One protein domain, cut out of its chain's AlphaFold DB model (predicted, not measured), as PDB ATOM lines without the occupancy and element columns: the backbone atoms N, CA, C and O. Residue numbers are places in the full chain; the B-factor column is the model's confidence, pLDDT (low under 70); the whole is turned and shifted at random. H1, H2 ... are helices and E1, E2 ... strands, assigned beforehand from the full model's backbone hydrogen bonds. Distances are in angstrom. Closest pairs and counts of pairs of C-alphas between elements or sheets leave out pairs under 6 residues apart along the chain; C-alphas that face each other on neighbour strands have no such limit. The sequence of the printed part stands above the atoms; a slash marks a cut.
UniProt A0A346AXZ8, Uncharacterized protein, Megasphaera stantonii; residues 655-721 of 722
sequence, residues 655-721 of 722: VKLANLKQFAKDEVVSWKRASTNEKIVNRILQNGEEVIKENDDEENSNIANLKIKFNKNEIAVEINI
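What this domain is: This is residues 655 to 721 of the 722 residues of an uncharacterized protein of Megasphaera stantonii (UniProt A0A346AXZ8). A small antiparallel sheet, E1 E2 E3, makes one layer, and a single helix, H1, runs along it as the second, over E1 and E2. Loops around Lys 679 and Asn 700 make the two ends of an elongated outline, 44 by 24 by 16 A. The printed part has 67 residues, with H1, E1, E2, E3 in chain order; the class is mixed, only just loose, close to compact, with a radius of gyration of the C-alphas of 13.3 A.

How they stand to each other: Start at inner strand E2, residues 703 to 709. E1, residues 690 to 693, forms a hairpin with it; N 692 and O 707 are 2.8 A apart, within hydrogen-bond range. E3, residues 714 to 720, forms another, with N 706 and O 717 at 2.9 A; this is a meander, each strand the antiparallel neighbour of the one before. H1, residues 657 to 674, is on the sheet at a height of 9.0 A, and touches E1, closest at the C-alphas of Val 668 and Val 691, 6.6 A. In H1, 12 of 14 O i to N i+4 pairs are within range.

Where its parts are: Find C-alpha 657 at (20.283, -25.487, -36.858); H1 runs 25.3 A from there. E1 spans 10.0 A, E2 19.2 A and E3 19.8 A, ending at C-alpha 720, (18.012, -20.952, -45.213).

The domain as a whole: The printed part has no cut. The link H1 to E1 is long, 15 residues. Residues 695 to 702 are under pLDDT 70.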
ATOM      1  N   VAL A 655      15.404 -21.408 -40.589       70.25
ATOM      2  CA  VAL A 655      15.293 -22.538 -39.658       70.25
ATOM      3  C   VAL A 655      16.534 -22.592 -38.772       70.25
ATOM      4  O   VAL A 655      17.656 -22.642 -39.262       70.25
ATOM      5  N   LYS A 656      16.370 -22.649 -37.448       73.56
ATOM      6  CA  LYS A 656      17.517 -22.827 -36.541       73.56
ATOM      7  C   LYS A 656      18.183 -24.188 -36.755       73.56
ATOM      8  O   LYS A 656      17.502 -25.213 -36.840       73.56
ATOM      9  N   LEU A 657      19.516 -24.241 -36.704       72.19
ATOM     10  CA  LEU A 657      20.283 -25.487 -36.858       72.19
ATOM     11  C   LEU A 657      19.879 -26.583 -35.849       72.19
ATOM     12  O   LEU A 657      19.895 -27.774 -36.168       72.19
ATOM     13  N   ALA A 658      19.493 -26.196 -34.630       71.31
ATOM     14  CA  ALA A 658      18.988 -27.119 -33.612       71.31
ATOM     15  C   ALA A 658      17.677 -27.806 -34.041       71.31
ATOM     16  O   ALA A 658      17.521 -29.009 -33.835       71.31
ATOM     17  N   ASN A 659      16.785 -27.070 -34.710       78.88
ATOM     18  CA  ASN A 659      15.503 -27.581 -35.195       78.88
ATOM     19  C   ASN A 659      15.708 -28.571 -36.349       78.88
ATOM     20  O   ASN A 659      15.044 -29.599 -36.393       78.88
ATOM     21  N   LEU A 660      16.696 -28.334 -37.220       76.31
ATOM     22  CA  LEU A 660      17.088 -29.298 -38.260       76.31
ATOM     23  C   LEU A 660      17.625 -30.609 -37.668       76.31
ATOM     24  O   LEU A 660      17.286 -31.694 -38.141       76.31
ATOM     25  N   LYS A 661      18.434 -30.531 -36.603       76.44
ATOM     26  CA  LYS A 661      18.904 -31.729 -35.885       76.44
ATOM     27  C   LYS A 661      17.746 -32.485 -35.229       76.44
ATOM     28  O   LYS A 661      17.787 -33.712 -35.180       76.44
ATOM     29  N   GLN A 662      16.734 -31.774 -34.732       79.44
ATOM     30  CA  GLN A 662      15.533 -32.380 -34.159       79.44
ATOM     31  C   GLN A 662      14.651 -33.034 -35.234       79.44
ATOM     32  O   GLN A 662      14.256 -34.185 -35.075       79.44
ATOM     33  N   PHE A 663      14.431 -32.360 -36.366       83.38
ATOM     34  CA  PHE A 663      13.723 -32.904 -37.529       83.38
ATOM     35  C   PHE A 663      14.301 -34.252 -37.980       83.38
ATOM     36  O   PHE A 663      13.562 -35.221 -38.157       83.38
ATOM     37  N   ALA A 664      15.630 -34.339 -38.093       80.00
ATOM     38  CA  ALA A 664      16.306 -35.570 -38.489       80.00
ATOM     39  C   ALA A 664      16.162 -36.708 -37.457       80.00
ATOM     40  O   ALA A 664      16.135 -37.876 -37.838       80.00
ATOM     41  N   LYS A 665      16.081 -36.391 -36.158       80.25
ATOM     42  CA  LYS A 665      15.995 -37.393 -35.079       80.25
ATOM     43  C   LYS A 665      14.581 -37.906 -34.830       80.25
ATOM     44  O   LYS A 665      14.429 -39.089 -34.531       80.25
ATOM     45  N   ASP A 666      13.581 -37.042 -34.962       83.94
ATOM     46  CA  ASP A 666      12.210 -37.361 -34.568       83.94
ATOM     47  C   ASP A 666      11.358 -37.718 -35.797       83.94
ATOM     48  O   ASP A 666      10.840 -38.831 -35.909       83.94
ATOM     49  N   GLU A 667      11.265 -36.802 -36.764       84.62
ATOM     50  CA  GLU A 667      10.343 -36.896 -37.905       84.62
ATOM     51  C   GLU A 667      10.843 -37.862 -38.975       84.62
ATOM     52  O   GLU A 667      10.139 -38.786 -39.366       84.62
ATOM     53  N   VAL A 668      12.096 -37.717 -39.415       83.69
ATOM     54  CA  VAL A 668      12.659 -38.606 -40.447       83.69
ATOM     55  C   VAL A 668      12.704 -40.055 -39.951       83.69
ATOM     56  O   VAL A 668      12.433 -40.988 -40.710       83.69
ATOM     57  N   VAL A 669      12.985 -40.265 -38.661       84.19
ATOM     58  CA  VAL A 669      12.968 -41.600 -38.046       84.19
ATOM     59  C   VAL A 669      11.549 -42.164 -37.978       84.19
ATOM     60  O   VAL A 669      11.371 -43.360 -38.220       84.19
ATOM     61  N   SER A 670      10.534 -41.343 -37.687       84.44
ATOM     62  CA  SER A 670       9.137 -41.793 -37.687       84.44
ATOM     63  C   SER A 670       8.671 -42.169 -39.097       84.44
ATOM     64  O   SER A 670       8.122 -43.258 -39.281       84.44
ATOM     65  N   TRP A 671       9.002 -41.362 -40.110       86.56
ATOM     66  CA  TRP A 671       8.723 -41.665 -41.517       86.56
ATOM     67  C   TRP A 671       9.424 -42.952 -41.965       86.56
ATOM     68  O   TRP A 671       8.815 -43.795 -42.623       86.56
ATOM     69  N   LYS A 672      10.673 -43.170 -41.533       85.00
ATOM     70  CA  LYS A 672      11.411 -44.409 -41.808       85.00
ATOM     71  C   LYS A 672      10.771 -45.631 -41.144       85.00
ATOM     72  O   LYS A 672      10.716 -46.687 -41.765       85.00
ATOM     73  N   ARG A 673      10.238 -45.510 -39.923       83.12
ATOM     74  CA  ARG A 673       9.470 -46.595 -39.277       83.12
ATOM     75  C   ARG A 673       8.166 -46.892 -40.017       83.12
ATOM     76  O   ARG A 673       7.832 -48.057 -40.181       83.12
ATOM     77  N   ALA A 674       7.456 -45.867 -40.485       81.88
ATOM     78  CA  ALA A 674       6.218 -46.035 -41.247       81.88
ATOM     79  C   ALA A 674       6.447 -46.663 -42.636       81.88
ATOM     80  O   ALA A 674       5.556 -47.331 -43.164       81.88
ATOM     81  N   SER A 675       7.652 -46.514 -43.204       80.88
ATOM     82  CA  SER A 675       8.001 -47.024 -44.540       80.88
ATOM     83  C   SER A 675       7.808 -48.538 -44.718       80.88
ATOM     84  O   SER A 675       7.576 -48.996 -45.842       80.88
ATOM     85  N   THR A 676       7.839 -49.313 -43.624       78.94
ATOM     86  CA  THR A 676       7.717 -50.780 -43.636       78.94
ATOM     87  C   THR A 676       6.309 -51.274 -43.966       78.94
ATOM     88  O   THR A 676       6.134 -52.447 -44.286       78.94
ATOM     89  N   ASN A 677       5.285 -50.418 -43.873       80.62
ATOM     90  CA  ASN A 677       3.917 -50.794 -44.213       80.62
ATOM     91  C   ASN A 677       3.633 -50.539 -45.699       80.62
ATOM     92  O   ASN A 677       3.067 -49.516 -46.078       80.62
ATOM     93  N   GLU A 678       4.012 -51.495 -46.547       77.12
ATOM     94  CA  GLU A 678       3.884 -51.392 -48.010       77.12
ATOM     95  C   GLU A 678       2.445 -51.274 -48.516       77.12
ATOM     96  O   GLU A 678       2.234 -50.864 -49.651       77.12
ATOM     97  N   LYS A 679       1.451 -51.579 -47.675       82.19
ATOM     98  CA  LYS A 679       0.036 -51.465 -48.040       82.19
ATOM     99  C   LYS A 679      -0.463 -50.018 -48.064       82.19
ATOM    100  O   LYS A 679      -1.525 -49.789 -48.628       82.19
ATOM    101  N   ILE A 680       0.232 -49.080 -47.414       86.06
ATOM    102  CA  ILE A 680      -0.184 -47.673 -47.327       86.06
ATOM    103  C   ILE A 680       0.435 -46.883 -48.483       86.06
ATOM    104  O   ILE A 680       1.659 -46.779 -48.585       86.06
ATOM    105  N   VAL A 681      -0.411 -46.294 -49.334       87.69
ATOM    106  CA  VAL A 681       0.038 -45.619 -50.566       87.69
ATOM    107  C   VAL A 681       0.661 -44.241 -50.303       87.69
ATOM    108  O   VAL A 681       1.638 -43.877 -50.951       87.69
ATOM    109  N   ASN A 682       0.156 -43.489 -49.320       89.56
ATOM    110  CA  ASN A 682       0.582 -42.116 -49.015       89.56
ATOM    111  C   ASN A 682       1.686 -42.038 -47.943       89.56
ATOM    112  O   ASN A 682       1.785 -41.068 -47.195       89.56
ATOM    113  N   ARG A 683       2.529 -43.069 -47.844       88.50
ATOM    114  CA  ARG A 683       3.712 -43.043 -46.971       88.50
ATOM    115  C   ARG A 683       4.722 -42.001 -47.460       88.50
ATOM    116  O   ARG A 683       5.030 -41.955 -48.646       88.50
ATOM    117  N   ILE A 684       5.271 -41.207 -46.541       86.19
ATOM    118  CA  ILE A 684       6.212 -40.122 -46.870       86.19
ATOM    119  C   ILE A 684       7.550 -40.657 -47.408       86.19
ATOM    120  O   ILE A 684       8.093 -40.104 -48.360       86.19
ATOM    121  N   LEU A 685       8.059 -41.753 -46.831       86.50
ATOM    122  CA  LEU A 685       9.254 -42.461 -47.299       86.50
ATOM    123  C   LEU A 685       8.912 -43.916 -47.623       86.50
ATOM    124  O   LEU A 685       8.185 -44.579 -46.876       86.50
ATOM    125  N   GLN A 686       9.456 -44.424 -48.726       84.50
ATOM    126  CA  GLN A 686       9.419 -45.847 -49.061       84.50
ATOM    127  C   GLN A 686      10.593 -46.602 -48.425       84.50
ATOM    128  O   GLN A 686      11.554 -46.015 -47.930       84.50
ATOM    129  N   ASN A 687      10.508 -47.933 -48.429       80.81
ATOM    130  CA  ASN A 687      11.596 -48.776 -47.951       80.81
ATOM    131  C   ASN A 687      12.862 -48.523 -48.794       80.81
ATOM    132  O   ASN A 687      12.794 -48.551 -50.024       80.81
ATOM    133  N   GLY A 688      13.986 -48.254 -48.125       79.88
ATOM    134  CA  GLY A 688      15.256 -47.867 -48.752       79.88
ATOM    135  C   GLY A 688      15.475 -46.357 -48.917       79.88
ATOM    136  O   GLY A 688      16.615 -45.946 -49.115       79.88
ATOM    137  N   GLU A 689      14.438 -45.527 -48.765       86.12
ATOM    138  CA  GLU A 689      14.554 -44.069 -48.890       86.12
ATOM    139  C   GLU A 689      15.027 -43.420 -47.579       86.12
ATOM    140  O   GLU A 689      14.718 -43.876 -46.472       86.12
ATOM    141  N   GLU A 690      15.787 -42.330 -47.693       84.69
ATOM    142  CA  GLU A 690      16.326 -41.612 -46.538       84.69
ATOM    143  C   GLU A 690      16.437 -40.105 -46.774       84.69
ATOM    144  O   GLU A 690      16.646 -39.642 -47.892       84.69
ATOM    145  N   VAL A 691      16.323 -39.332 -45.692       84.81
ATOM    146  CA  VAL A 691      16.617 -37.895 -45.684       84.81
ATOM    147  C   VAL A 691      17.861 -37.691 -44.834       84.81
ATOM    148  O   VAL A 691      17.852 -37.980 -43.637       84.81
ATOM    149  N   ILE A 692      18.940 -37.226 -45.454       82.62
ATOM    150  CA  ILE A 692      20.239 -37.024 -44.813       82.62
ATOM    151  C   ILE A 692      20.591 -35.544 -44.859       82.62
ATOM    152  O   ILE A 692      20.276 -34.851 -45.819       82.62
ATOM    153  N   LYS A 693      21.271 -35.057 -43.827       76.00
ATOM    154  CA  LYS A 693      21.937 -33.759 -43.878       76.00
ATOM    155  C   LYS A 693      23.313 -33.929 -44.528       76.00
ATOM    156  O   LYS A 693      24.094 -34.742 -44.035       76.00
ATOM    157  N   GLU A 694      23.610 -33.188 -45.593       71.69
ATOM    158  CA  GLU A 694      24.982 -33.125 -46.107       71.69
ATOM    159  C   GLU A 694      25.861 -32.354 -45.105       71.69
ATOM    160  O   GLU A 694      25.432 -31.378 -44.482       71.69
ATOM    161  N   ASN A 695      27.066 -32.869 -44.848       56.62
ATOM    162  CA  ASN A 695      28.029 -32.186 -43.992       56.62
ATOM    163  C   ASN A 695      28.605 -31.020 -44.795       56.62
ATOM    164  O   ASN A 695      29.471 -31.232 -45.636       56.62
ATOM    165  N   ASP A 696      28.106 -29.812 -44.555       54.12
ATOM    166  CA  ASP A 696      28.761 -28.601 -45.037       54.12
ATOM    167  C   ASP A 696      30.024 -28.382 -44.176       54.12
ATOM    168  O   ASP A 696      29.926 -28.079 -42.986       54.12
ATOM    169  N   ASP A 697      31.208 -28.583 -44.765       46.16
ATOM    170  CA  ASP A 697      32.527 -28.333 -44.153       46.16
ATOM    171  C   ASP A 697      32.871 -26.824 -44.055       46.16
ATOM    172  O   ASP A 697      34.016 -26.453 -43.798       46.16
ATOM    173  N   GLU A 698      31.895 -25.923 -44.212       48.62
ATOM    174  CA  GLU A 698      32.097 -24.475 -44.103       48.62
ATOM    175  C   GLU A 698      31.205 -23.871 -43.009       48.62
ATOM    176  O   GLU A 698      30.000 -23.699 -43.173       48.62
ATOM    177  N   GLU A 699      31.812 -23.476 -41.886       49.47
ATOM    178  CA  GLU A 699      31.166 -22.814 -40.735       49.47
ATOM    179  C   GLU A 699      30.555 -21.420 -41.046       49.47
ATOM    180  O   GLU A 699      30.166 -20.709 -40.123       49.47
ATOM    181  N   ASN A 700      30.435 -21.014 -42.321       48.91
ATOM    182  CA  ASN A 700      30.042 -19.659 -42.743       48.91
ATOM    183  C   ASN A 700      28.891 -19.575 -43.773       48.91
ATOM    184  O   ASN A 700      28.608 -18.473 -44.253       48.91
ATOM    185  N   SER A 701      28.190 -20.660 -44.124       59.12
ATOM    186  CA  SER A 701      27.009 -20.561 -44.999       59.12
ATOM    187  C   SER A 701      25.715 -20.380 -44.189       59.12
ATOM    188  O   SER A 701      25.345 -21.225 -43.382       59.12
ATOM    189  N   ASN A 702      24.938 -19.324 -44.468       68.62
ATOM    190  CA  ASN A 702      23.544 -19.168 -43.990       68.62
ATOM    191  C   ASN A 702      22.571 -20.186 -44.642       68.62
ATOM    192  O   ASN A 702      21.359 -19.965 -44.697       68.62
ATOM    193  N   ILE A 703      23.097 -21.283 -45.193       72.62
ATOM    194  CA  ILE A 703      22.387 -22.292 -45.974       72.62
ATOM    195  C   ILE A 703      22.836 -23.664 -45.470       72.62
ATOM    196  O   ILE A 703      24.035 -23.912 -45.363       72.62
ATOM    197  N   ALA A 704      21.869 -24.531 -45.169       74.38
ATOM    198  CA  ALA A 704      22.076 -25.949 -44.906       74.38
ATOM    199  C   ALA A 704      21.493 -26.790 -46.044       74.38
ATOM    200  O   ALA A 704      20.355 -26.561 -46.466       74.38
ATOM    201  N   ASN A 705      22.231 -27.817 -46.462       79.25
ATOM    202  CA  ASN A 705      21.789 -28.745 -47.499       79.25
ATOM    203  C   ASN A 705      21.236 -30.047 -46.895       79.25
ATOM    204  O   ASN A 705      21.934 -30.805 -46.213       79.25
ATOM    205  N   LEU A 706      19.950 -30.325 -47.136       82.31
ATOM    206  CA  LEU A 706      19.370 -31.654 -46.939       82.31
ATOM    207  C   LEU A 706      19.335 -32.402 -48.269       82.31
ATOM    208  O   LEU A 706      19.050 -31.834 -49.318       82.31
ATOM    209  N   LYS A 707      19.551 -33.707 -48.209       84.75
ATOM    210  CA  LYS A 707      19.488 -34.611 -49.344       84.75
ATOM    211  C   LYS A 707      18.410 -35.652 -49.107       84.75
ATOM    212  O   LYS A 707      18.474 -36.403 -48.134       84.75
ATOM    213  N   ILE A 708      17.431 -35.708 -50.000       85.75
ATOM    214  CA  ILE A 708      16.426 -36.771 -50.016       85.75
ATOM    215  C   ILE A 708      16.898 -37.810 -51.029       85.75
ATOM    216  O   ILE A 708      16.970 -37.528 -52.226       85.75
ATOM    217  N   LYS A 709      17.251 -39.001 -50.545       85.56
ATOM    218  CA  LYS A 709      17.619 -40.142 -51.378       85.56
ATOM    219  C   LYS A 709      16.394 -41.009 -51.623       85.56
ATOM    220  O   LYS A 709      15.858 -41.621 -50.698       85.56
ATOM    221  N   PHE A 710      15.982 -41.065 -52.879       84.38
ATOM    222  CA  PHE A 710      15.002 -42.016 -53.380       84.38
ATOM    223  C   PHE A 710      15.715 -43.273 -53.891       84.38
ATOM    224  O   PHE A 710      16.916 -43.271 -54.153       84.38
ATOM    225  N   ASN A 711      14.960 -44.349 -54.109       78.38
ATOM    226  CA  ASN A 711      15.519 -45.640 -54.533       78.38
ATOM    227  C   ASN A 711      16.301 -45.610 -55.862       78.38
ATOM    228  O   ASN A 711      17.098 -46.511 -56.114       78.38
ATOM    229  N   LYS A 712      16.064 -44.617 -56.729       72.62
ATOM    230  CA  LYS A 712      16.700 -44.515 -58.055       72.62
ATOM    231  C   LYS A 712      17.548 -43.257 -58.247       72.62
ATOM    232  O   LYS A 712      18.246 -43.166 -59.242       72.62
ATOM    233  N   ASN A 713      17.439 -42.269 -57.364       79.12
ATOM    234  CA  ASN A 713      17.942 -40.914 -57.586       79.12
ATOM    235  C   ASN A 713      17.841 -40.081 -56.301       79.12
ATOM    236  O   ASN A 713      17.217 -40.481 -55.324       79.12
ATOM    237  N   GLU A 714      18.459 -38.906 -56.294       82.00
ATOM    238  CA  GLU A 714      18.540 -38.029 -55.126       82.00
ATOM    239  C   GLU A 714      18.215 -36.581 -55.493       82.00
ATOM    240  O   GLU A 714      18.465 -36.143 -56.617       82.00
ATOM    241  N   ILE A 715      17.652 -35.836 -54.539       82.81
ATOM    242  CA  ILE A 715      17.357 -34.410 -54.702       82.81
ATOM    243  C   ILE A 715      17.886 -33.605 -53.516       82.81
ATOM    244  O   ILE A 715      17.713 -33.981 -52.352       82.81
ATOM    245  N   ALA A 716      18.522 -32.477 -53.830       81.62
ATOM    246  CA  ALA A 716      18.996 -31.514 -52.848       81.62
ATOM    247  C   ALA A 716      17.889 -30.519 -52.464       81.62
ATOM    248  O   ALA A 716      17.128 -30.002 -53.301       81.62
ATOM    249  N   VAL A 717      17.824 -30.242 -51.171       80.56
ATOM    250  CA  VAL A 717      16.880 -29.355 -50.507       80.56
ATOM    251  C   VAL A 717      17.694 -28.309 -49.753       80.56
ATOM    252  O   VAL A 717      18.220 -28.570 -48.673       80.56
ATOM    253  N   GLU A 718      17.795 -27.126 -50.347       78.88
ATOM    254  CA  GLU A 718      18.476 -25.971 -49.763       78.88
ATOM    255  C   GLU A 718      17.571 -25.292 -48.733       78.88
ATOM    256  O   GLU A 718      16.405 -24.979 -49.009       78.88
ATOM    257  N   ILE A 719      18.104 -25.073 -47.532       76.12
ATOM    258  CA  ILE A 719      17.372 -24.499 -46.404       76.12
ATOM    259  C   ILE A 719      18.133 -23.295 -45.877       76.12
ATOM    260  O   ILE A 719      19.265 -23.423 -45.420       76.12
ATOM    261  N   ASN A 720      17.473 -22.142 -45.861       72.81
ATOM    262  CA  ASN A 720      18.012 -20.952 -45.213       72.81
ATOM    263  C   ASN A 720      18.000 -21.149 -43.692       72.81
ATOM    264  O   ASN A 720      16.953 -21.438 -43.103       72.81
ATOM    265  N   ILE A 721      19.164 -20.985 -43.071       70.50
ATOM    266  CA  ILE A 721      19.366 -21.124 -41.629       70.50
ATOM    267  C   ILE A 721      19.676 -19.770 -40.980       70.50
ATOM    268  O   ILE A 721      20.128 -18.833 -41.645       70.50
TER     269      ILE A 721